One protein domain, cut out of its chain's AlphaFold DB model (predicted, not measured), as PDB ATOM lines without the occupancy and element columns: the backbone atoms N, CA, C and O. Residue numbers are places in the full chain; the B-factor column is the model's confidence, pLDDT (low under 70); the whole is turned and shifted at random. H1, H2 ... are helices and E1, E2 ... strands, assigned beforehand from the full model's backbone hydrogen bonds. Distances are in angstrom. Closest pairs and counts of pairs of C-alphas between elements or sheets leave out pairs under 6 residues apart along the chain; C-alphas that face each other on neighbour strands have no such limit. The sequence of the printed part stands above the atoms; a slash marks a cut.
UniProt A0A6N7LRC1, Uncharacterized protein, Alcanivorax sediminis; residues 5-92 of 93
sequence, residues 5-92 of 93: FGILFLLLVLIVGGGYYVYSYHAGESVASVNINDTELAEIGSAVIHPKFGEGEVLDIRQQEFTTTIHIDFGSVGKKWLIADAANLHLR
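What this domain is: This is residues 5 to 92 of the 93 residues of an uncharacterized protein of Alcanivorax sediminis (UniProt A0A6N7LRC1). A small, strongly twisted and curled sheet, the meander E3 E4 E5 E6, faces a two-stranded hairpin, E1 E2, whose strands cross its own, a small sandwich of two sheets face to face; helix H1 sticks out from this body as a free arm and makes much of the length. In a meander each strand is the antiparallel neighbour of the one before. The printed part has 88 residues, with one named helix and six named strands in the order H1 E1 E2 E3 E4 E5 E6; the larger sheet has the order E3 - E4 - E5 - E6, and both sheets are antiparallel. The class is mixed, helices and strands; the whole is compact, with a radius of gyration of the C-alphas of 13.6 A, yet elongated, spanning 43 by 27 by 23 A.

Where its parts are: H1, residues 5 to 16, begins at C-alpha 5 (71.945, 15.802, 93.423) and is 17.4 A long. Residues 17 to 32 hold no named element. E1 is residues 33 to 36, E2 residues 40 to 43 and E3 residues 47 to 50. E4, residues 54 to 64, is the longest strand at 25.8 A, from C-alpha 54 at (50.650, 36.029, 101.650). E5, residues 67 to 73, is 19.9 A long, and E6, residues 79 to 83, is 13.6 A long and ends at C-alpha 83 (54.707, 26.923, 114.403).

How they stand to each other: H1 is not on the larger sheet; 4 of its 8 O i to N i+4 pairs and 4 of its 9 O i to N i+3 pairs are within hydrogen-bond range. E4 bends by 74 degrees at residue 57, and its pairing is staggered: residues 54 to 57 pair with E3, residues 57 to 64 with E5. In the hairpin E3 and E4, N 48 and O 56 are 2.8 A apart. In the hairpin E4 and E5, N 62 and O 69 are 2.8 A apart. In the hairpin E5 and E6, N 72 and O 80 are 2.9 A apart. E3 and E6 are the edge strands. In the hairpin E1 and E2, N 36 and O 40 are 2.7 A apart. The strands of the two sheets stand at 84 degrees to each other; the closest C-alphas of E1 and E4, those of Ser 33 and Ile 61, are 6.8 A apart, and those of E2 and E4, Glu 43 and Val 58, 7.0 A. Outside the named strands, residues 90 to 91 pair antiparallel with residues 48 to 49 of E3, and residues 29 to 30 with residues 62 to 63 of E4.

The domain as a whole: The two C-alphas farthest apart, those of Phe 5 and Ala 32, are 44.6 A apart. Residues 5 to 16 stand free; the body without them spans 28 by 26 by 19 A. The printed part has no cut. The link from H1 to E1 is long, and the other links are tight. The mean pLDDT of the printed part is 77.9, and residues 5 to 27 are under 70.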
ATOM      1  N   PHE A   5      72.077  14.777  92.374       37.59
ATOM      2  CA  PHE A   5      71.945  15.802  93.423       37.59
ATOM      3  C   PHE A   5      70.625  16.592  93.361       37.59
ATOM      4  O   PHE A   5      70.219  17.171  94.363       37.59
ATOM      5  N   GLY A   6      69.928  16.595  92.216       32.81
ATOM      6  CA  GLY A   6      68.669  17.341  92.059       32.81
ATOM      7  C   GLY A   6      67.457  16.657  92.700       32.81
ATOM      8  O   GLY A   6      66.538  17.326  93.162       32.81
ATOM      9  N   ILE A   7      67.464  15.324  92.775       43.59
ATOM     10  CA  ILE A   7      66.313  14.537  93.252       43.59
ATOM     11  C   ILE A   7      66.318  14.411  94.786       43.59
ATOM     12  O   ILE A   7      65.256  14.384  95.406       43.59
ATOM     13  N   LEU A   8      67.496  14.440  95.420       35.91
ATOM     14  CA  LEU A   8      67.612  14.407  96.883       35.91
ATOM     15  C   LEU A   8      67.141  15.721  97.538       35.91
ATOM     16  O   LEU A   8      66.592  15.698  98.636       35.91
ATOM     17  N   PHE A   9      67.273  16.855  96.842       42.72
ATOM     18  CA  PHE A   9      66.762  18.140  97.327       42.72
ATOM     19  C   PHE A   9      65.229  18.231  97.219       42.72
ATOM     20  O   PHE A   9      64.578  18.828  98.072       42.72
ATOM     21  N   LEU A  10      64.630  17.569  96.220       40.78
ATOM     22  CA  LEU A  10      63.179  17.572  96.006       40.78
ATOM     23  C   LEU A  10      62.416  16.779  97.086       40.78
ATOM     24  O   LEU A  10      61.312  17.162  97.471       40.78
ATOM     25  N   LEU A  11      63.016  15.710  97.618       41.28
ATOM     26  CA  LEU A  11      62.439  14.926  98.718       41.28
ATOM     27  C   LEU A  11      62.548  15.635 100.073       41.28
ATOM     28  O   LEU A  11      61.652  15.491 100.900       41.28
ATOM     29  N   LEU A  12      63.575  16.465 100.285       39.22
ATOM     30  CA  LEU A  12      63.680  17.258 101.511       39.22
ATOM     31  C   LEU A  12      62.640  18.393 101.543       39.22
ATOM     32  O   LEU A  12      62.085  18.685 102.596       39.22
ATOM     33  N   VAL A  13      62.287  18.974 100.390       42.88
ATOM     34  CA  VAL A  13      61.245  20.017 100.296       42.88
ATOM     35  C   VAL A  13      59.848  19.477 100.640       42.88
ATOM     36  O   VAL A  13      59.034  20.210 101.204       42.88
ATOM     37  N   LEU A  14      59.578  18.190 100.394       42.75
ATOM     38  CA  LEU A  14      58.342  17.530 100.842       42.75
ATOM     39  C   LEU A  14      58.302  17.296 102.364       42.75
ATOM     40  O   LEU A  14      57.223  17.269 102.954       42.75
ATOM     41  N   ILE A  15      59.463  17.188 103.012       45.44
ATOM     42  CA  ILE A  15      59.587  16.988 104.465       45.44
ATOM     43  C   ILE A  15      59.536  18.333 105.210       45.44
ATOM     44  O   ILE A  15      58.934  18.413 106.278       45.44
ATOM     45  N   VAL A  16      60.065  19.409 104.619       45.44
ATOM     46  CA  VAL A  16      60.084  20.765 105.207       45.44
ATOM     47  C   VAL A  16      58.687  21.418 105.256       45.44
ATOM     48  O   VAL A  16      58.488  22.393 105.973       45.44
ATOM     49  N   GLY A  17      57.693  20.908 104.520       42.69
ATOM     50  CA  GLY A  17      56.442  21.640 104.277       42.69
ATOM     51  C   GLY A  17      55.178  21.213 105.029       42.69
ATOM     52  O   GLY A  17      54.228  21.993 105.029       42.69
ATOM     53  N   GLY A  18      55.098  20.016 105.626       44.81
ATOM     54  CA  GLY A  18      53.851  19.644 106.317       44.81
ATOM     55  C   GLY A  18      53.496  18.170 106.495       44.81
ATOM     56  O   GLY A  18      52.388  17.903 106.931       44.81
ATOM     57  N   GLY A  19      54.361  17.202 106.179       39.34
ATOM     58  CA  GLY A  19      54.007  15.780 106.344       39.34
ATOM     59  C   GLY A  19      54.100  15.272 107.787       39.34
ATOM     60  O   GLY A  19      53.152  14.700 108.315       39.34
ATOM     61  N   TYR A  20      55.239  15.498 108.445       40.91
ATOM     62  CA  TYR A  20      55.520  14.896 109.755       40.91
ATOM     63  C   TYR A  20      54.873  15.626 110.930       40.91
ATOM     64  O   TYR A  20      54.587  15.008 111.950       40.91
ATOM     65  N   TYR A  21      54.593  16.920 110.788       48.62
ATOM     66  CA  TYR A  21      54.021  17.692 111.885       48.62
ATOM     67  C   TYR A  21      52.519  17.422 112.087       48.62
ATOM     68  O   TYR A  21      52.036  17.536 113.208       48.62
ATOM     69  N   VAL A  22      51.780  17.026 111.038       46.94
ATOM     70  CA  VAL A  22      50.304  16.893 111.055       46.94
ATOM     71  C   VAL A  22      49.789  15.964 112.166       46.94
ATOM     72  O   VAL A  22      48.718  16.215 112.712       46.94
ATOM     73  N   TYR A  23      50.549  14.937 112.560       43.78
ATOM     74  CA  TYR A  23      50.086  13.938 113.530       43.78
ATOM     75  C   TYR A  23      50.034  14.451 114.985       43.78
ATOM     76  O   TYR A  23      49.289  13.913 115.799       43.78
ATOM     77  N   SER A  24      50.778  15.509 115.321       48.84
ATOM     78  CA  SER A  24      50.921  15.991 116.706       48.84
ATOM     79  C   SER A  24      50.009  17.174 117.060       48.84
ATOM     80  O   SER A  24      49.855  17.487 118.238       48.84
ATOM     81  N   TYR A  25      49.363  17.824 116.082       51.84
ATOM     82  CA  TYR A  25      48.627  19.088 116.284       51.84
ATOM     83  C   TYR A  25      47.282  18.962 117.017       51.84
ATOM     84  O   TYR A  25      46.632  19.971 117.286       51.84
ATOM     85  N   HIS A  26      46.792  17.756 117.312       53.72
ATOM     86  CA  HIS A  26      45.480  17.580 117.953       53.72
ATOM     87  C   HIS A  26      45.504  17.515 119.485       53.72
ATOM     88  O   HIS A  26      44.437  17.484 120.086       53.72
ATOM     89  N   ALA A  27      46.682  17.558 120.114       63.91
ATOM     90  CA  ALA A  27      46.826  17.388 121.563       63.91
ATOM     91  C   ALA A  27      47.114  18.684 122.357       63.91
ATOM     92  O   ALA A  27      47.370  18.601 123.551       63.91
ATOM     93  N   GLY A  28      47.134  19.858 121.713       72.06
ATOM     94  CA  GLY A  28      47.367  21.143 122.393       72.06
ATOM     95  C   GLY A  28      46.087  21.790 122.930       72.06
ATOM     96  O   GLY A  28      45.005  21.555 122.390       72.06
ATOM     97  N   GLU A  29      46.221  22.626 123.960       84.81
ATOM     98  CA  GLU A  29      45.131  23.467 124.466       84.81
ATOM     99  C   GLU A  29      44.869  24.613 123.482       84.81
ATOM    100  O   GLU A  29      45.816  25.223 122.979       84.81
ATOM    101  N   SER A  30      43.598  24.888 123.178       87.12
ATOM    102  CA  SER A  30      43.238  26.048 122.360       87.12
ATOM    103  C   SER A  30      43.340  27.307 123.215       87.12
ATOM    104  O   SER A  30      42.741  27.384 124.288       87.12
ATOM    105  N   VAL A  31      44.112  28.280 122.747       91.81
ATOM    106  CA  VAL A  31      44.349  29.554 123.430       91.81
ATOM    107  C   VAL A  31      43.824  30.707 122.580       91.81
ATOM    108  O   VAL A  31      43.764  30.619 121.357       91.81
ATOM    109  N   ALA A  32      43.428  31.806 123.222       89.56
ATOM    110  CA  ALA A  32      42.834  32.943 122.516       89.56
ATOM    111  C   ALA A  32      43.864  33.780 121.736       89.56
ATOM    112  O   ALA A  32      43.513  34.406 120.733       89.56
ATOM    113  N   SER A  33      45.119  33.799 122.193       90.44
ATOM    114  CA  SER A  33      46.173  34.637 121.628       90.44
ATOM    115  C   SER A  33      47.575  34.061 121.838       90.44
ATOM    116  O   SER A  33      47.800  33.229 122.719       90.44
ATOM    117  N   VAL A  34      48.527  34.494 121.009       91.06
ATOM    118  CA  VAL A  34      49.949  34.131 121.084       91.06
ATOM    119  C   VAL A  34      50.826  35.293 120.624       91.06
ATOM    120  O   VAL A  34      50.482  36.004 119.680       91.06
ATOM    121  N   ASN A  35      51.982  35.466 121.262       89.44
ATOM    122  CA  ASN A  35      53.014  36.352 120.736       89.44
ATOM    123  C   ASN A  35      53.670  35.712 119.507       89.44
ATOM    124  O   ASN A  35      54.244  34.630 119.596       89.44
ATOM    125  N   ILE A  36      53.598  36.387 118.367       85.19
ATOM    126  CA  ILE A  36      54.350  36.063 117.160       85.19
ATOM    127  C   ILE A  36      55.575  36.977 117.077       85.19
ATOM    128  O   ILE A  36      55.509  38.166 117.409       85.19
ATOM    129  N   ASN A  37      56.701  36.412 116.634       81.69
ATOM    130  CA  ASN A  37      57.967  37.134 116.461       81.69
ATOM    131  C   ASN A  37      58.413  37.934 117.707       81.69
ATOM    132  O   ASN A  37      59.013  38.995 117.571       81.69
ATOM    133  N   ASP A  38      58.080  37.461 118.914       77.00
ATOM    134  CA  ASP A  38      58.391  38.087 120.214       77.00
ATOM    135  C   ASP A  38      57.875  39.526 120.431       77.00
ATOM    136  O   ASP A  38      58.122  40.120 121.484       77.00
ATOM    137  N   THR A  39      57.150  40.107 119.472       79.19
ATOM    138  CA  THR A  39      56.782  41.533 119.495       79.19
ATOM    139  C   THR A  39      55.314  41.817 119.223       79.19
ATOM    140  O   THR A  39      54.834  42.894 119.575       79.19
ATOM    141  N   GLU A  40      54.595  40.903 118.576       87.12
ATOM    142  CA  GLU A  40      53.227  41.141 118.119       87.12
ATOM    143  C   GLU A  40      52.278  40.103 118.715       87.12
ATOM    144  O   GLU A  40      52.591  38.920 118.728       87.12
ATOM    145  N   LEU A  41      51.113  40.530 119.204       90.31
ATOM    146  CA  LEU A  41      50.108  39.626 119.763       90.31
ATOM    147  C   LEU A  41      49.089  39.265 118.679       90.31
ATOM    148  O   LEU A  41      48.309  40.118 118.257       90.31
ATOM    149  N   ALA A  42      49.097  38.015 118.230       90.44
ATOM    150  CA  ALA A  42      48.102  37.486 117.309       90.44
ATOM    151  C   ALA A  42      46.968  36.806 118.076       90.44
ATOM    152  O   ALA A  42      47.210  35.971 118.945       90.44
ATOM    153  N   GLU A  43      45.733  37.134 117.712       94.81
ATOM    154  CA  GLU A  43      44.511  36.549 118.268       94.81
ATOM    155  C   GLU A  43      43.739  35.788 117.186       94.81
ATOM    156  O   GLU A  43      43.923  36.031 115.989       94.81
ATOM    157  N   ILE A  44      42.834  34.896 117.589       94.50
ATOM    158  CA  ILE A  44      41.884  34.283 116.650       94.50
ATOM    159  C   ILE A  44      41.081  35.387 115.937       94.50
ATOM    160  O   ILE A  44      40.584  36.316 116.569       94.50
ATOM    161  N   GLY A  45      40.977  35.296 114.610       95.38
ATOM    162  CA  GLY A  45      40.388  36.312 113.732       95.38
ATOM    163  C   GLY A  45      41.366  37.399 113.270       95.38
ATOM    164  O   GLY A  45      41.009  38.228 112.434       95.38
ATOM    165  N   SER A  46      42.607  37.416 113.772       95.00
ATOM    166  CA  SER A  46      43.608  38.388 113.320       95.00
ATOM    167  C   SER A  46      44.014  38.126 111.873       95.00
ATOM    168  O   SER A  46      44.281  36.987 111.483       95.00
ATOM    169  N   ALA A  47      44.138  39.201 111.097       96.25
ATOM    170  CA  ALA A  47      44.761  39.151 109.785       96.25
ATOM    171  C   ALA A  47      46.290  39.168 109.934       96.25
ATOM    172  O   ALA A  47      46.863  40.059 110.565       96.25
ATOM    173  N   VAL A  48      46.958  38.196 109.325       95.00
ATOM    174  CA  VAL A  48      48.413  38.025 109.344       95.00
ATOM    175  C   VAL A  48      48.969  37.952 107.927       95.00
ATOM    176  O   VAL A  48      48.257  37.658 106.968       95.00
ATOM    177  N   ILE A  49      50.263  38.205 107.789       95.06
ATOM    178  CA  ILE A  49      51.013  38.102 106.545       95.06
ATOM    179  C   ILE A  49      52.152  37.112 106.764       95.06
ATOM    180  O   ILE A  49      52.956  37.263 107.682       95.06
ATOM    181  N   HIS A  50      52.232  36.111 105.890       93.25
ATOM    182  CA  HIS A  50      53.329  35.155 105.828       93.25
ATOM    183  C   HIS A  50      54.150  35.382 104.548       93.25
ATOM    184  O   HIS A  50      53.569  35.423 103.459       93.25
ATOM    185  N   PRO A  51      55.495  35.423 104.601       90.19
ATOM    186  CA  PRO A  51      56.334  35.758 103.442       90.19
ATOM    187  C   PRO A  51      56.167  34.807 102.244       90.19
ATOM    188  O   PRO A  51      56.380  35.203 101.103       90.19
ATOM    189  N   LYS A  52      55.778  33.548 102.487       89.56
ATOM    190  CA  LYS A  52      55.551  32.541 101.433       89.56
ATOM    191  C   LYS A  52      54.094  32.420 100.981       89.56
ATOM    192  O   LYS A  52      53.852  32.004  99.852       89.56
ATOM    193  N   PHE A  53      53.142  32.679 101.875       89.75
ATOM    194  CA  PHE A  53      51.727  32.343 101.651       89.75
ATOM    195  C   PHE A  53      50.843  33.582 101.487       89.75
ATOM    196  O   PHE A  53      49.708  33.447 101.048       89.75
ATOM    197  N   GLY A  54      51.380  34.775 101.751       92.56
ATOM    198  CA  GLY A  54      50.650  36.029 101.650       92.56
ATOM    199  C   GLY A  54      49.771  36.280 102.869       92.56
ATOM    200  O   GLY A  54      50.118  35.897 103.987       92.56
ATOM    201  N   GLU A  55      48.661  36.968 102.637       96.00
ATOM    202  CA  GLU A  55      47.684  37.330 103.664       96.00
ATOM    203  C   GLU A  55      46.864  36.112 104.102       96.00
ATOM    204  O   GLU A  55      46.478  35.283 103.274       96.00
ATOM    205  N   GLY A  56      46.565  36.022 105.394       95.69
ATOM    206  CA  GLY A  56      45.668  35.013 105.936       95.69
ATOM    207  C   GLY A  56      44.995  35.442 107.234       95.69
ATOM    208  O   GLY A  56      45.345  36.465 107.818       95.69
ATOM    209  N   GLU A  57      44.024  34.651 107.676       96.94
ATOM    210  CA  GLU A  57      43.261  34.867 108.910       96.94
ATOM    211  C   GLU A  57      43.523  33.734 109.904       96.94
ATOM    212  O   GLU A  57      43.463  32.554 109.547       96.94
ATOM    213  N   VAL A  58      43.821  34.083 111.155       95.62
ATOM    214  CA  VAL A  58      44.019  33.108 112.232       95.62
ATOM    215  C   VAL A  58      42.683  32.462 112.600       95.62
ATOM    216  O   VAL A  58      41.755  33.137 113.028       95.62
ATOM    217  N   LEU A  59      42.596  31.141 112.486       94.25
ATOM    218  CA  LEU A  59      41.400  30.356 112.793       94.25
ATOM    219  C   LEU A  59      41.444  29.676 114.167       94.25
ATOM    220  O   LEU A  59      40.404  29.481 114.784       94.25
ATOM    221  N   ASP A  60      42.623  29.232 114.599       93.38
ATOM    222  CA  ASP A  60      42.835  28.526 115.869       93.38
ATOM    223  C   ASP A  60      44.296  28.709 116.291       93.38
ATOM    224  O   ASP A  60      45.189  28.834 115.445       93.38
ATOM    225  N   ILE A  61      44.546  28.704 117.593       93.50
ATOM    226  CA  ILE A  61      45.886  28.749 118.171       93.50
ATOM    227  C   ILE A  61      45.947  27.634 119.200       93.50
ATOM    228  O   ILE A  61      45.117  27.566 120.102       93.50
ATOM    229  N   ARG A  62      46.934  26.751 119.072       90.62
ATOM    230  CA  ARG A  62      47.135  25.631 119.990       90.62
ATOM    231  C   ARG A  62      48.489  25.705 120.642       90.62
ATOM    232  O   ARG A  62      49.510  25.668 119.950       90.62
ATOM    233  N   GLN A  63      48.478  25.740 121.963       87.88
ATOM    234  CA  GLN A  63      49.673  25.693 122.781       87.88
ATOM    235  C   GLN A  63      49.915  24.266 123.283       87.88
ATOM    236  O   GLN A  63      49.022  23.585 123.787       87.88
ATOM    237  N   GLN A  64      51.146  23.805 123.107       85.38
ATOM    238  CA  GLN A  64      51.697  22.582 123.682       85.38
ATOM    239  C   GLN A  64      52.844  22.971 124.621       85.38
ATOM    240  O   GLN A  64      53.348  24.090 124.523       85.38
ATOM    241  N   GLU A  65      53.279  22.059 125.498       81.56
ATOM    242  CA  GLU A  65      54.274  22.344 126.555       81.56
ATOM    243  C   GLU A  65      55.489  23.163 126.086       81.56
ATOM    244  O   GLU A  65      55.973  24.014 126.826       81.56
ATOM    245  N   PHE A  66      55.958  22.941 124.853       81.00
ATOM    246  CA  PHE A  66      57.159  23.590 124.315       81.00
ATOM    247  C   PHE A  66      56.947  24.300 122.975       81.00
ATOM    248  O   PHE A  66      57.915  24.740 122.357       81.00
ATOM    249  N   THR A  67      55.726  24.339 122.439       85.25
ATOM    250  CA  THR A  67      55.498  24.860 121.085       85.25
ATOM    251  C   THR A  67      54.087  25.393 120.936       85.25
ATOM    252  O   THR A  67      53.125  24.725 121.313       85.25
ATOM    253  N   THR A  68      53.961  26.559 120.307       88.62
ATOM    254  CA  THR A  68      52.664  27.106 119.908       88.62
ATOM    255  C   THR A  68      52.488  27.014 118.405       88.62
ATOM    256  O   THR A  68      53.399  27.278 117.619       88.62
ATOM    257  N   THR A  69      51.292  26.615 118.000       90.81
ATOM    258  CA  THR A  69      50.938  26.372 116.609       90.81
ATOM    259  C   THR A  69      49.699  27.169 116.246       90.81
ATOM    260  O   THR A  69      48.773  27.281 117.042       90.81
ATOM    261  N   ILE A  70      49.688  27.746 115.052       91.69
ATOM    262  CA  ILE A  70      48.644  28.651 114.582       91.69
ATOM    263  C   ILE A  70      48.052  28.062 113.310       91.69
ATOM    264  O   ILE A  70      48.774  27.732 112.365       91.69
ATOM    265  N   HIS A  71      46.735  27.924 113.291       93.81
ATOM    266  CA  HIS A  71      45.969  27.537 112.122       93.81
ATOM    267  C   HIS A  71      45.531  28.790 111.381       93.81
ATOM    268  O   HIS A  71      44.825  29.618 111.947       93.81
ATOM    269  N   ILE A  72      45.943  28.936 110.127       93.12
ATOM    270  CA  ILE A  72      45.692  30.141 109.335       93.12
ATOM    271  C   ILE A  72      45.039  29.747 108.017       93.12
ATOM    272  O   ILE A  72      45.487  28.800 107.362       93.12
ATOM    273  N   ASP A  73      43.999  30.477 107.622       95.12
ATOM    274  CA  ASP A  73      43.424  30.412 106.281       95.12
ATOM    275  C   ASP A  73      44.071  31.459 105.375       95.12
ATOM    276  O   ASP A  73      43.877  32.654 105.572       95.12
ATOM    277  N   PHE A  74      44.827  31.013 104.372       92.75
ATOM    278  CA  PHE A  74      45.448  31.882 103.365       92.75
ATOM    279  C   PHE A  74      44.587  32.010 102.090       92.75
ATOM    280  O   PHE A  74      45.100  32.251 100.993       92.75
ATOM    281  N   GLY A  75      43.277  31.763 102.186       93.19
ATOM    282  CA  GLY A  75      42.336  31.878 101.077       93.19
ATOM    283  C   GLY A  75      42.646  30.886  99.956       93.19
ATOM    284  O   GLY A  75      42.450  29.680 100.100       93.19
ATOM    285  N   SER A  76      43.150  31.379  98.821       87.19
ATOM    286  CA  SER A  76      43.433  30.552  97.637       87.19
ATOM    287  C   SER A  76      44.568  29.538  97.840       87.19
ATOM    288  O   SER A  76      44.599  28.514  97.158       87.19
ATOM    289  N   VAL A  77      45.479  29.785  98.790       89.56
ATOM    290  CA  VAL A  77      46.550  28.845  99.178       89.56
ATOM    291  C   VAL A  77      46.018  27.734 100.099       89.56
ATOM    292  O   VAL A  77      46.606  26.648 100.186       89.56
ATOM    293  N   GLY A  78      44.886  27.988 100.757       89.38
ATOM    294  CA  GLY A  78      44.237  27.097 101.708       89.38
ATOM    295  C   GLY A  78      44.773  27.211 103.135       89.38
ATOM    296  O   GLY A  78      45.619  28.045 103.461       89.38
ATOM    297  N   LYS A  79      44.268  26.324 103.994       91.69
ATOM    298  CA  LYS A  79      44.526  26.340 105.437       91.69
ATOM    299  C   LYS A  79      45.838  25.645 105.800       91.69
ATOM    300  O   LYS A  79      46.152  24.582 105.251       91.69
ATOM    301  N   LYS A  80      46.607  26.225 106.725       89.00
ATOM    302  CA  LYS A  80      47.897  25.693 107.196       89.00
ATOM    303  C   LYS A  80      48.016  25.786 108.709       89.00
ATOM    304  O   LYS A  80      47.625  26.783 109.298       89.00
ATOM    305  N   TRP A  81      48.623  24.763 109.298       90.94
ATOM    306  CA  TRP A  81      49.147  24.811 110.658       90.94
ATOM    307  C   TRP A  81      50.623  25.185 110.599       90.94
ATOM    308  O   TRP A  81      51.390  24.519 109.899       90.94
ATOM    309  N   LEU A  82      51.007  26.246 111.301       88.25
ATOM    310  CA  LEU A  82      52.378  26.745 111.368       88.25
ATOM    311  C   LEU A  82      52.829  26.838 112.825       88.25
ATOM    312  O   LEU A  82      52.018  27.097 113.705       88.25
ATOM    313  N   ILE A  83      54.121  26.655 113.084       89.19
ATOM    314  CA  ILE A  83      54.707  26.923 114.403       89.19
ATOM    315  C   ILE A  83      54.906  28.434 114.524       89.19
ATOM    316  O   ILE A  83      55.600  29.000 113.681       89.19
ATOM    317  N   ALA A  84      54.317  29.066 115.543       87.31
ATOM    318  CA  ALA A  84      54.299  30.522 115.717       87.31
ATOM    319  C   ALA A  84      55.705  31.139 115.583       87.31
ATOM    320  O   ALA A  84      55.909  32.032 114.762       87.31
ATOM    321  N   ASP A  85      56.680  30.567 116.290       84.88
ATOM    322  CA  ASP A  85      58.052  31.088 116.380       84.88
ATOM    323  C   ASP A  85      58.878  30.878 115.102       84.88
ATOM    324  O   ASP A  85      59.852  31.581 114.853       84.88
ATOM    325  N   ALA A  86      58.504  29.902 114.268       85.56
ATOM    326  CA  ALA A  86      59.236  29.564 113.045       85.56
ATOM    327  C   ALA A  86      58.576  30.118 111.771       85.56
ATOM    328  O   ALA A  86      59.166  30.059 110.691       85.56
ATOM    329  N   ALA A  87      57.342  30.617 111.872       85.31
ATOM    330  CA  ALA A  87      56.534  31.019 110.726       85.31
ATOM    331  C   ALA A  87      56.865  32.421 110.195       85.31
ATOM    332  O   ALA A  87      56.506  32.729 109.062       85.31
ATOM    333  N   ASN A  88      57.548  33.265 110.978       89.69
ATOM    334  CA  ASN A  88      57.845  34.652 110.613       89.69
ATOM    335  C   ASN A  88      56.584  35.416 110.150       89.69
ATOM    336  O   ASN A  88      56.507  35.917 109.025       89.69
ATOM    337  N   LEU A  89      55.558  35.414 111.005       90.75
ATOM    338  CA  LEU A  89      54.267  36.050 110.743       90.75
ATOM    339  C   LEU A  89      54.284  37.512 111.184       90.75
ATOM    340  O   LEU A  89      54.836  37.840 112.228       90.75
ATOM    341  N   HIS A  90      53.604  38.371 110.434       93.94
ATOM    342  CA  HIS A  90      53.379  39.763 110.819       93.94
ATOM    343  C   HIS A  90      51.888  40.067 110.843       93.94
ATOM    344  O   HIS A  90      51.162  39.635 109.949       93.94
ATOM    345  N   LEU A  91      51.423  40.832 111.822       93.19
ATOM    346  CA  LEU A  91      50.076  41.379 111.829       93.19
ATOM    347  C   LEU A  91      49.899  42.323 110.643       93.19
ATOM    348  O   LEU A  91      50.713  43.217 110.387       93.19
ATOM    349  N   ARG A  92      48.787  42.152 109.934       90.06
ATOM    350  CA  ARG A  92      48.340  43.122 108.945       90.06
ATOM    351  C   ARG A  92      47.705  44.299 109.689       90.06
ATOM    352  O   ARG A  92      46.619  44.156 110.241       90.06
TER     353      ARG A  92